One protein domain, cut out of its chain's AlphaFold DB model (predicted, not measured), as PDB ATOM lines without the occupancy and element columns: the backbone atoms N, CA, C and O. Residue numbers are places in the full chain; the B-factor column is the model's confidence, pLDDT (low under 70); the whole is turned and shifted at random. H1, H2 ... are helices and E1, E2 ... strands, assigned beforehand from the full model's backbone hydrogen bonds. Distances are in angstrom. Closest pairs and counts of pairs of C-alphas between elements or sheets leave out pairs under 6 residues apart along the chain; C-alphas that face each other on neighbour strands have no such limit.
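Overview. This is residues 79 to 146 of the 146 residues of the protein "tRNA-synt_2 domain-containing protein" of Aspergillus niger ATCC 13496 (UniProt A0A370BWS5). This is a loose rod with little regular structure: residues 79 to 90 run from one end, alongside the one helix, H1, to the short strand E1 near the middle, and an unnamed loop, residues 104 to 118, makes the other end. The 68 printed residues hold one named strand and then one named helix, a mixed class with only 14 residues in named elements. The radius of gyration of the C-alphas is 15.0 A, and the spans are 51 by 23 by 15 A.

Arrangement. Residues 82 to 83 pair with residues 144 to 145, parallel. Residues 89 to 90 pair antiparallel with residues 125 to 126 of E1, the strand of residues 124 to 126. Residues 102 to 103 pair antiparallel with its residues 124 to 125. E1 pairs with no named strand. H1, residues 131 to 141, is apart from E1; 6 of its 7 O i to N i+4 pairs are within hydrogen-bond range.

Along the chain. E1 begins at C-alpha 124 (50.852, -49.792, 33.583). H1, 14.7 A long, ends at C-alpha 141 (45.535, -52.755, 59.925).

Size, cuts and confidence. The printed part has no cut. The C-alphas farthest apart, of Gly 79 and Asp 112, are 51.1 A apart. The link from E1 to H1 is tight. Residues 94 to 98 and 107 to 117 have pLDDT under 70.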
ATOM      1  N   GLY A  79      41.976 -44.827  68.478       91.44
ATOM      2  CA  GLY A  79      43.224 -45.544  68.190       91.44
ATOM      3  C   GLY A  79      43.978 -44.978  66.975       91.44
ATOM      4  O   GLY A  79      43.379 -44.260  66.173       91.44
ATOM      5  N   PRO A  80      45.280 -45.293  66.824       94.62
ATOM      6  CA  PRO A  80      46.133 -44.710  65.789       94.62
ATOM      7  C   PRO A  80      45.733 -45.163  64.379       94.62
ATOM      8  O   PRO A  80      45.312 -46.304  64.175       94.62
ATOM      9  N   PHE A  81      45.915 -44.280  63.397       96.75
ATOM     10  CA  PHE A  81      45.862 -44.618  61.974       96.75
ATOM     11  C   PHE A  81      47.277 -44.808  61.428       96.75
ATOM     12  O   PHE A  81      48.152 -43.971  61.645       96.75
ATOM     13  N   TYR A  82      47.493 -45.860  60.642       95.00
ATOM     14  CA  TYR A  82      48.812 -46.159  60.086       95.00
ATOM     15  C   TYR A  82      49.017 -45.503  58.717       95.00
ATOM     16  O   TYR A  82      48.183 -45.642  57.821       95.00
ATOM     17  N   HIS A  83      50.138 -44.798  58.543       95.12
ATOM     18  CA  HIS A  83      50.505 -44.221  57.248       95.12
ATOM     19  C   HIS A  83      50.955 -45.326  56.288       95.12
ATOM     20  O   HIS A  83      51.882 -46.076  56.598       95.12
ATOM     21  N   VAL A  84      50.307 -45.436  55.126       94.62
ATOM     22  CA  VAL A  84      50.606 -46.461  54.119       94.62
ATOM     23  C   VAL A  84      50.939 -45.830  52.773       94.62
ATOM     24  O   VAL A  84      50.203 -45.009  52.227       94.62
ATOM     25  N   HIS A  85      52.062 -46.254  52.198       93.88
ATOM     26  CA  HIS A  85      52.439 -45.859  50.850       93.88
ATOM     27  C   HIS A  85      51.760 -46.756  49.825       93.88
ATOM     28  O   HIS A  85      52.032 -47.953  49.732       93.88
ATOM     29  N   LEU A  86      50.891 -46.151  49.022       92.25
ATOM     30  CA  LEU A  86      50.192 -46.853  47.959       92.25
ATOM     31  C   LEU A  86      51.030 -46.920  46.676       92.25
ATOM     32  O   LEU A  86      51.798 -45.997  46.382       92.25
ATOM     33  N   PRO A  87      50.862 -47.977  45.864       90.19
ATOM     34  CA  PRO A  87      51.536 -48.067  44.581       90.19
ATOM     35  C   PRO A  87      51.062 -46.951  43.641       90.19
ATOM     36  O   PRO A  87      49.871 -46.781  43.372       90.19
ATOM     37  N   MET A  88      52.027 -46.203  43.104       89.31
ATOM     38  CA  MET A  88      51.779 -45.180  42.084       89.31
ATOM     39  C   MET A  88      51.567 -45.785  40.692       89.31
ATOM     40  O   MET A  88      50.923 -45.165  39.854       89.31
ATOM     41  N   LEU A  89      52.100 -46.983  40.435       89.00
ATOM     42  CA  LEU A  89      51.890 -47.715  39.189       89.00
ATOM     43  C   LEU A  89      50.828 -48.789  39.396       89.00
ATOM     44  O   LEU A  89      51.028 -49.724  40.168       89.00
ATOM     45  N   THR A  90      49.731 -48.680  38.656       87.12
ATOM     46  CA  THR A  90      48.631 -49.647  38.664       87.12
ATOM     47  C   THR A  90      48.437 -50.267  37.280       87.12
ATOM     48  O   THR A  90      48.866 -49.719  36.265       87.12
ATOM     49  N   TRP A  91      47.833 -51.452  37.235       84.31
ATOM     50  CA  TRP A  91      47.373 -52.093  35.997       84.31
ATOM     51  C   TRP A  91      45.848 -52.020  35.839       84.31
ATOM     52  O   TRP A  91      45.325 -52.391  34.792       84.31
ATOM     53  N   THR A  92      45.134 -51.568  36.866       77.56
ATOM     54  CA  THR A  92      43.678 -51.434  36.852       77.56
ATOM     55  C   THR A  92      43.276 -49.976  36.724       77.56
ATOM     56  O   THR A  92      43.987 -49.077  37.177       77.56
ATOM     57  N   ASP A  93      42.107 -49.752  36.128       72.56
ATOM     58  CA  ASP A  93      41.418 -48.474  36.242       72.56
ATOM     59  C   ASP A  93      40.782 -48.397  37.639       72.56
ATOM     60  O   ASP A  93      39.883 -49.175  37.948       72.56
ATOM     61  N   CYS A  94      41.299 -47.524  38.505       66.12
ATOM     62  CA  CYS A  94      40.909 -47.420  39.910       66.12
ATOM     63  C   CYS A  94      39.433 -47.045  40.136       66.12
ATOM     64  O   CYS A  94      38.915 -47.374  41.198       66.12
ATOM     65  N   GLU A  95      38.765 -46.368  39.190       66.50
ATOM     66  CA  GLU A  95      37.374 -45.886  39.358       66.50
ATOM     67  C   GLU A  95      36.485 -46.083  38.110       66.50
ATOM     68  O   GLU A  95      35.297 -45.765  38.135       66.50
ATOM     69  N   GLY A  96      37.020 -46.657  37.026       62.91
ATOM     70  CA  GLY A  96      36.224 -47.153  35.898       62.91
ATOM     71  C   GLY A  96      35.736 -46.073  34.928       62.91
ATOM     72  O   GLY A  96      34.585 -46.111  34.493       62.91
ATOM     73  N   GLY A  97      36.597 -45.125  34.547       61.62
ATOM     74  CA  GLY A  97      36.213 -44.113  33.551       61.62
ATOM     75  C   GLY A  97      37.147 -42.917  33.379       61.62
ATOM     76  O   GLY A  97      36.882 -42.054  32.537       61.62
ATOM     77  N   ALA A  98      38.240 -42.832  34.141       66.75
ATOM     78  CA  ALA A  98      39.173 -41.716  34.044       66.75
ATOM     79  C   ALA A  98      40.221 -41.941  32.942       66.75
ATOM     80  O   ALA A  98      40.770 -43.029  32.771       66.75
ATOM     81  N   LYS A  99      40.568 -40.878  32.202       77.31
ATOM     82  CA  LYS A  99      41.733 -40.910  31.305       77.31
ATOM     83  C   LYS A  99      43.000 -41.027  32.148       77.31
ATOM     84  O   LYS A  99      43.374 -40.077  32.830       77.31
ATOM     85  N   MET A 100      43.663 -42.176  32.071       81.00
ATOM     86  CA  MET A 100      44.889 -42.437  32.818       81.00
ATOM     87  C   MET A 100      46.141 -42.070  32.033       81.00
ATOM     88  O   MET A 100      46.225 -42.287  30.821       81.00
ATOM     89  N   PHE A 101      47.153 -41.577  32.744       85.81
ATOM     90  CA  PHE A 101      48.487 -41.417  32.180       85.81
ATOM     91  C   PHE A 101      49.151 -42.786  32.080       85.81
ATOM     92  O   PHE A 101      49.348 -43.469  33.084       85.81
ATOM     93  N   ALA A 102      49.477 -43.203  30.859       83.56
ATOM     94  CA  ALA A 102      50.212 -44.438  30.646       83.56
ATOM     95  C   ALA A 102      51.659 -44.283  31.134       83.56
ATOM     96  O   ALA A 102      52.276 -43.237  30.927       83.56
ATOM     97  N   ALA A 103      52.193 -45.335  31.753       83.50
ATOM     98  CA  ALA A 103      53.585 -45.434  32.167       83.50
ATOM     99  C   ALA A 103      54.343 -46.345  31.176       83.50
ATOM    100  O   ALA A 103      54.306 -47.571  31.319       83.50
ATOM    101  N   PRO A 104      54.976 -45.772  30.136       79.94
ATOM    102  CA  PRO A 104      55.756 -46.503  29.140       79.94
ATOM    103  C   PRO A 104      57.096 -46.997  29.700       79.94
ATOM    104  O   PRO A 104      57.674 -46.404  30.614       79.94
ATOM    105  N   THR A 105      57.613 -48.082  29.126       79.50
ATOM    106  CA  THR A 105      58.996 -48.530  29.345       79.50
ATOM    107  C   THR A 105      59.948 -47.755  28.430       79.50
ATOM    108  O   THR A 105      59.533 -47.210  27.405       79.50
ATOM    109  N   GLN A 106      61.245 -47.734  28.754       71.06
ATOM    110  CA  GLN A 106      62.250 -47.004  27.969       71.06
ATOM    111  C   GLN A 106      62.327 -47.455  26.498       71.06
ATOM    112  O   GLN A 106      62.711 -46.663  25.643       71.06
ATOM    113  N   ARG A 107      61.964 -48.708  26.187       65.94
ATOM    114  CA  ARG A 107      61.977 -49.228  24.808       65.94
ATOM    115  C   ARG A 107      60.630 -49.107  24.103       65.94
ATOM    116  O   ARG A 107      60.538 -49.432  22.922       65.94
ATOM    117  N   SER A 108      59.581 -48.669  24.799       63.44
ATOM    118  CA  SER A 108      58.293 -48.435  24.156       63.44
ATOM    119  C   SER A 108      58.335 -47.115  23.385       63.44
ATOM    120  O   SER A 108      58.488 -46.033  23.954       63.44
ATOM    121  N   ASN A 109      58.219 -47.207  22.061       60.31
ATOM    122  CA  ASN A 109      58.061 -46.036  21.210       60.31
ATOM    123  C   ASN A 109      56.715 -45.376  21.531       60.31
ATOM    124  O   ASN A 109      55.666 -45.940  21.238       60.31
ATOM    125  N   LEU A 110      56.738 -44.155  22.076       58.59
ATOM    126  CA  LEU A 110      55.525 -43.375  22.388       58.59
ATOM    127  C   LEU A 110      54.658 -43.073  21.151       58.59
ATOM    128  O   LEU A 110      53.494 -42.704  21.281       58.59
ATOM    129  N   VAL A 111      55.246 -43.207  19.958       58.78
ATOM    130  CA  VAL A 111      54.620 -42.960  18.653       58.78
ATOM    131  C   VAL A 111      53.822 -44.175  18.171       58.78
ATOM    132  O   VAL A 111      52.806 -44.019  17.490       58.78
ATOM    133  N   ASP A 112      54.223 -45.385  18.562       54.25
ATOM    134  CA  ASP A 112      53.507 -46.598  18.193       54.25
ATOM    135  C   ASP A 112      52.360 -46.837  19.178       54.25
ATOM    136  O   ASP A 112      52.553 -47.180  20.344       54.25
ATOM    137  N   LYS A 113      51.117 -46.748  18.687       55.56
ATOM    138  CA  LYS A 113      49.892 -47.121  19.435       55.56
ATOM    139  C   LYS A 113      49.928 -48.546  20.014       55.56
ATOM    140  O   LYS A 113      49.070 -48.911  20.822       55.56
ATOM    141  N   LYS A 114      50.890 -49.368  19.590       56.50
ATOM    142  CA  LYS A 114      51.196 -50.673  20.165       56.50
ATOM    143  C   LYS A 114      52.345 -50.506  21.158       56.50
ATOM    144  O   LYS A 114      53.506 -50.606  20.788       56.50
ATOM    145  N   MET A 115      52.004 -50.298  22.427       58.94
ATOM    146  CA  MET A 115      52.953 -50.442  23.532       58.94
ATOM    147  C   MET A 115      53.390 -51.915  23.596       58.94
ATOM    148  O   MET A 115      52.686 -52.744  24.172       58.94
ATOM    149  N   THR A 116      54.473 -52.252  22.896       59.19
ATOM    150  CA  THR A 116      55.014 -53.616  22.776       59.19
ATOM    151  C   THR A 116      55.849 -54.004  23.986       59.19
ATOM    152  O   THR A 116      55.836 -55.167  24.379       59.19
ATOM    153  N   ASP A 117      56.525 -53.034  24.602       65.31
ATOM    154  CA  ASP A 117      57.313 -53.245  25.810       65.31
ATOM    155  C   ASP A 117      56.568 -52.696  27.035       65.31
ATOM    156  O   ASP A 117      56.212 -51.517  27.104       65.31
ATOM    157  N   THR A 118      56.282 -53.575  27.992       72.62
ATOM    158  CA  THR A 118      55.387 -53.309  29.121       72.62
ATOM    159  C   THR A 118      56.022 -53.753  30.433       72.62
ATOM    160  O   THR A 118      56.739 -54.750  30.487       72.62
ATOM    161  N   TYR A 119      55.750 -53.033  31.521       77.94
ATOM    162  CA  TYR A 119      56.259 -53.418  32.834       77.94
ATOM    163  C   TYR A 119      55.586 -54.710  33.311       77.94
ATOM    164  O   TYR A 119      54.362 -54.780  33.431       77.94
ATOM    165  N   PHE A 120      56.386 -55.726  33.639       80.94
ATOM    166  CA  PHE A 120      55.900 -57.019  34.143       80.94
ATOM    167  C   PHE A 120      54.897 -57.716  33.201       80.94
ATOM    168  O   PHE A 120      54.012 -58.427  33.667       80.94
ATOM    169  N   GLY A 121      54.998 -57.482  31.885       80.25
ATOM    170  CA  GLY A 121      54.111 -58.086  30.881       80.25
ATOM    171  C   GLY A 121      52.717 -57.453  30.777       80.25
ATOM    172  O   GLY A 121      51.900 -57.918  29.984       80.25
ATOM    173  N   PHE A 122      52.439 -56.389  31.538       79.38
ATOM    174  CA  PHE A 122      51.168 -55.668  31.505       79.38
ATOM    175  C   PHE A 122      51.390 -54.177  31.302       79.38
ATOM    176  O   PHE A 122      52.328 -53.584  31.837       79.38
ATOM    177  N   ARG A 123      50.477 -53.524  30.580       79.69
ATOM    178  CA  ARG A 123      50.467 -52.058  30.543       79.69
ATOM    179  C   ARG A 123      50.246 -51.532  31.957       79.69
ATOM    180  O   ARG A 123      49.463 -52.097  32.718       79.69
ATOM    181  N   LYS A 124      50.975 -50.474  32.299       86.69
ATOM    182  CA  LYS A 124      50.852 -49.792  33.583       86.69
ATOM    183  C   LYS A 124      50.421 -48.357  33.358       86.69
ATOM    184  O   LYS A 124      50.736 -47.746  32.334       86.69
ATOM    185  N   TRP A 125      49.728 -47.839  34.350       87.06
ATOM    186  CA  TRP A 125      49.201 -46.493  34.399       87.06
ATOM    187  C   TRP A 125      49.573 -45.848  35.726       87.06
ATOM    188  O   TRP A 125      49.826 -46.541  36.714       87.06
ATOM    189  N   LEU A 126      49.617 -44.518  35.738       88.75
ATOM    190  CA  LEU A 126      49.697 -43.770  36.980       88.75
ATOM    191  C   LEU A 126      48.359 -43.844  37.704       88.75
ATOM    192  O   LEU A 126      47.303 -43.581  37.124       88.75
ATOM    193  N   ASN A 127      48.439 -44.192  38.978       87.69
ATOM    194  CA  ASN A 127      47.301 -44.248  39.861       87.69
ATOM    195  C   ASN A 127      46.725 -42.838  40.075       87.69
ATOM    196  O   ASN A 127      47.457 -41.901  40.396       87.69
ATOM    197  N   VAL A 128      45.412 -42.707  39.899       85.31
ATOM    198  CA  VAL A 128      44.652 -41.471  40.134       85.31
ATOM    199  C   VAL A 128      44.004 -41.474  41.524       85.31
ATOM    200  O   VAL A 128      43.814 -40.410  42.106       85.31
ATOM    201  N   SER A 129      43.701 -42.658  42.070       85.50
ATOM    202  CA  SER A 129      42.990 -42.836  43.336       85.50
ATOM    203  C   SER A 129      43.497 -44.049  44.116       85.50
ATOM    204  O   SER A 129      43.582 -45.178  43.628       85.50
ATOM    205  N   GLY A 130      43.844 -43.810  45.376       85.50
ATOM    206  CA  GLY A 130      44.395 -44.814  46.273       85.50
ATOM    207  C   GLY A 130      43.375 -45.737  46.940       85.50
ATOM    208  O   GLY A 130      43.781 -46.696  47.589       85.50
ATOM    209  N   VAL A 131      42.076 -45.464  46.788       87.88
ATOM    210  CA  VAL A 131      41.017 -46.011  47.654       87.88
ATOM    211  C   VAL A 131      41.024 -47.539  47.700       87.88
ATOM    212  O   VAL A 131      41.148 -48.102  48.781       87.88
ATOM    213  N   PHE A 132      41.017 -48.215  46.547       88.06
ATOM    214  CA  PHE A 132      41.018 -49.685  46.502       88.06
ATOM    215  C   PHE A 132      42.238 -50.310  47.196       88.06
ATOM    216  O   PHE A 132      42.145 -51.339  47.863       88.06
ATOM    217  N   HIS A 133      43.406 -49.676  47.066       89.62
ATOM    218  CA  HIS A 133      44.616 -50.154  47.728       89.62
ATOM    219  C   HIS A 133      44.561 -49.880  49.237       89.62
ATOM    220  O   HIS A 133      44.970 -50.734  50.020       89.62
ATOM    221  N   ALA A 134      44.027 -48.725  49.647       91.44
ATOM    222  CA  ALA A 134      43.824 -48.384  51.051       91.44
ATOM    223  C   ALA A 134      42.823 -49.329  51.736       91.44
ATOM    224  O   ALA A 134      43.087 -49.764  52.850       91.44
ATOM    225  N   GLU A 135      41.734 -49.725  51.073       92.06
ATOM    226  CA  GLU A 135      40.774 -50.709  51.604       92.06
ATOM    227  C   GLU A 135      41.437 -52.056  51.926       92.06
ATOM    228  O   GLU A 135      41.137 -52.669  52.951       92.06
ATOM    229  N   GLY A 136      42.385 -52.494  51.091       93.12
ATOM    230  CA  GLY A 136      43.188 -53.685  51.366       93.12
ATOM    231  C   GLY A 136      44.036 -53.551  52.636       93.12
ATOM    232  O   GLY A 136      44.122 -54.498  53.416       93.12
ATOM    233  N   PHE A 137      44.617 -52.373  52.884       94.06
ATOM    234  CA  PHE A 137      45.346 -52.099  54.128       94.06
ATOM    235  C   PHE A 137      44.416 -52.018  55.338       94.06
ATOM    236  O   PHE A 137      44.755 -52.558  56.386       94.06
ATOM    237  N   VAL A 138      43.237 -51.408  55.197       95.12
ATOM    238  CA  VAL A 138      42.228 -51.320  56.265       95.12
ATOM    239  C   VAL A 138      41.784 -52.708  56.728       95.12
ATOM    240  O   VAL A 138      41.636 -52.916  57.925       95.12
ATOM    241  N   GLN A 139      41.655 -53.685  55.826       94.81
ATOM    242  CA  GLN A 139      41.320 -55.063  56.217       94.81
ATOM    243  C   GLN A 139      42.393 -55.746  57.084       94.81
ATOM    244  O   GLN A 139      42.072 -56.694  57.795       94.81
ATOM    245  N   GLY A 140      43.654 -55.304  57.014       93.88
ATOM    246  CA  GLY A 140      44.757 -55.881  57.791       93.88
ATOM    247  C   GLY A 140      45.215 -55.043  58.988       93.88
ATOM    248  O   GLY A 140      45.754 -55.598  59.940       93.88
ATOM    249  N   LEU A 141      45.043 -53.720  58.933       92.62
ATOM    250  CA  LEU A 141      45.535 -52.755  59.925       92.62
ATOM    251  C   LEU A 141      44.410 -52.059  60.704       92.62
ATOM    252  O   LEU A 141      44.699 -51.178  61.513       92.62
ATOM    253  N   ASP A 142      43.151 -52.392  60.418       92.88
ATOM    254  CA  ASP A 142      41.908 -51.738  60.861       92.88
ATOM    255  C   ASP A 142      41.746 -50.280  60.394       92.88
ATOM    256  O   ASP A 142      40.644 -49.847  60.061       92.88
ATOM    257  N   ARG A 143      42.830 -49.497  60.367       93.69
ATOM    258  CA  ARG A 143      42.849 -48.064  60.063       93.69
ATOM    259  C   ARG A 143      44.128 -47.662  59.342       93.69
ATOM    260  O   ARG A 143      45.231 -47.850  59.851       93.69
ATOM    261  N   SER A 144      43.982 -47.017  58.189       94.56
ATOM    262  CA  SER A 144      45.116 -46.501  57.419       94.56
ATOM    263  C   SER A 144      44.834 -45.139  56.795       94.56
ATOM    264  O   SER A 144      43.682 -44.817  56.503       94.56
ATOM    265  N   TRP A 145      45.890 -44.373  56.538       94.25
ATOM    266  CA  TRP A 145      45.862 -43.115  55.784       94.25
ATOM    267  C   TRP A 145      47.063 -43.035  54.833       94.25
ATOM    268  O   TRP A 145      48.018 -43.794  54.984       94.25
ATOM    269  N   THR A 146      47.017 -42.147  53.838       90.69
ATOM    270  CA  THR A 146      47.988 -42.093  52.724       90.69
ATOM    271  C   THR A 146      48.524 -40.694  52.502       90.69
ATOM    272  O   THR A 146      47.678 -39.770  52.525       90.69
TER     273      THR A 146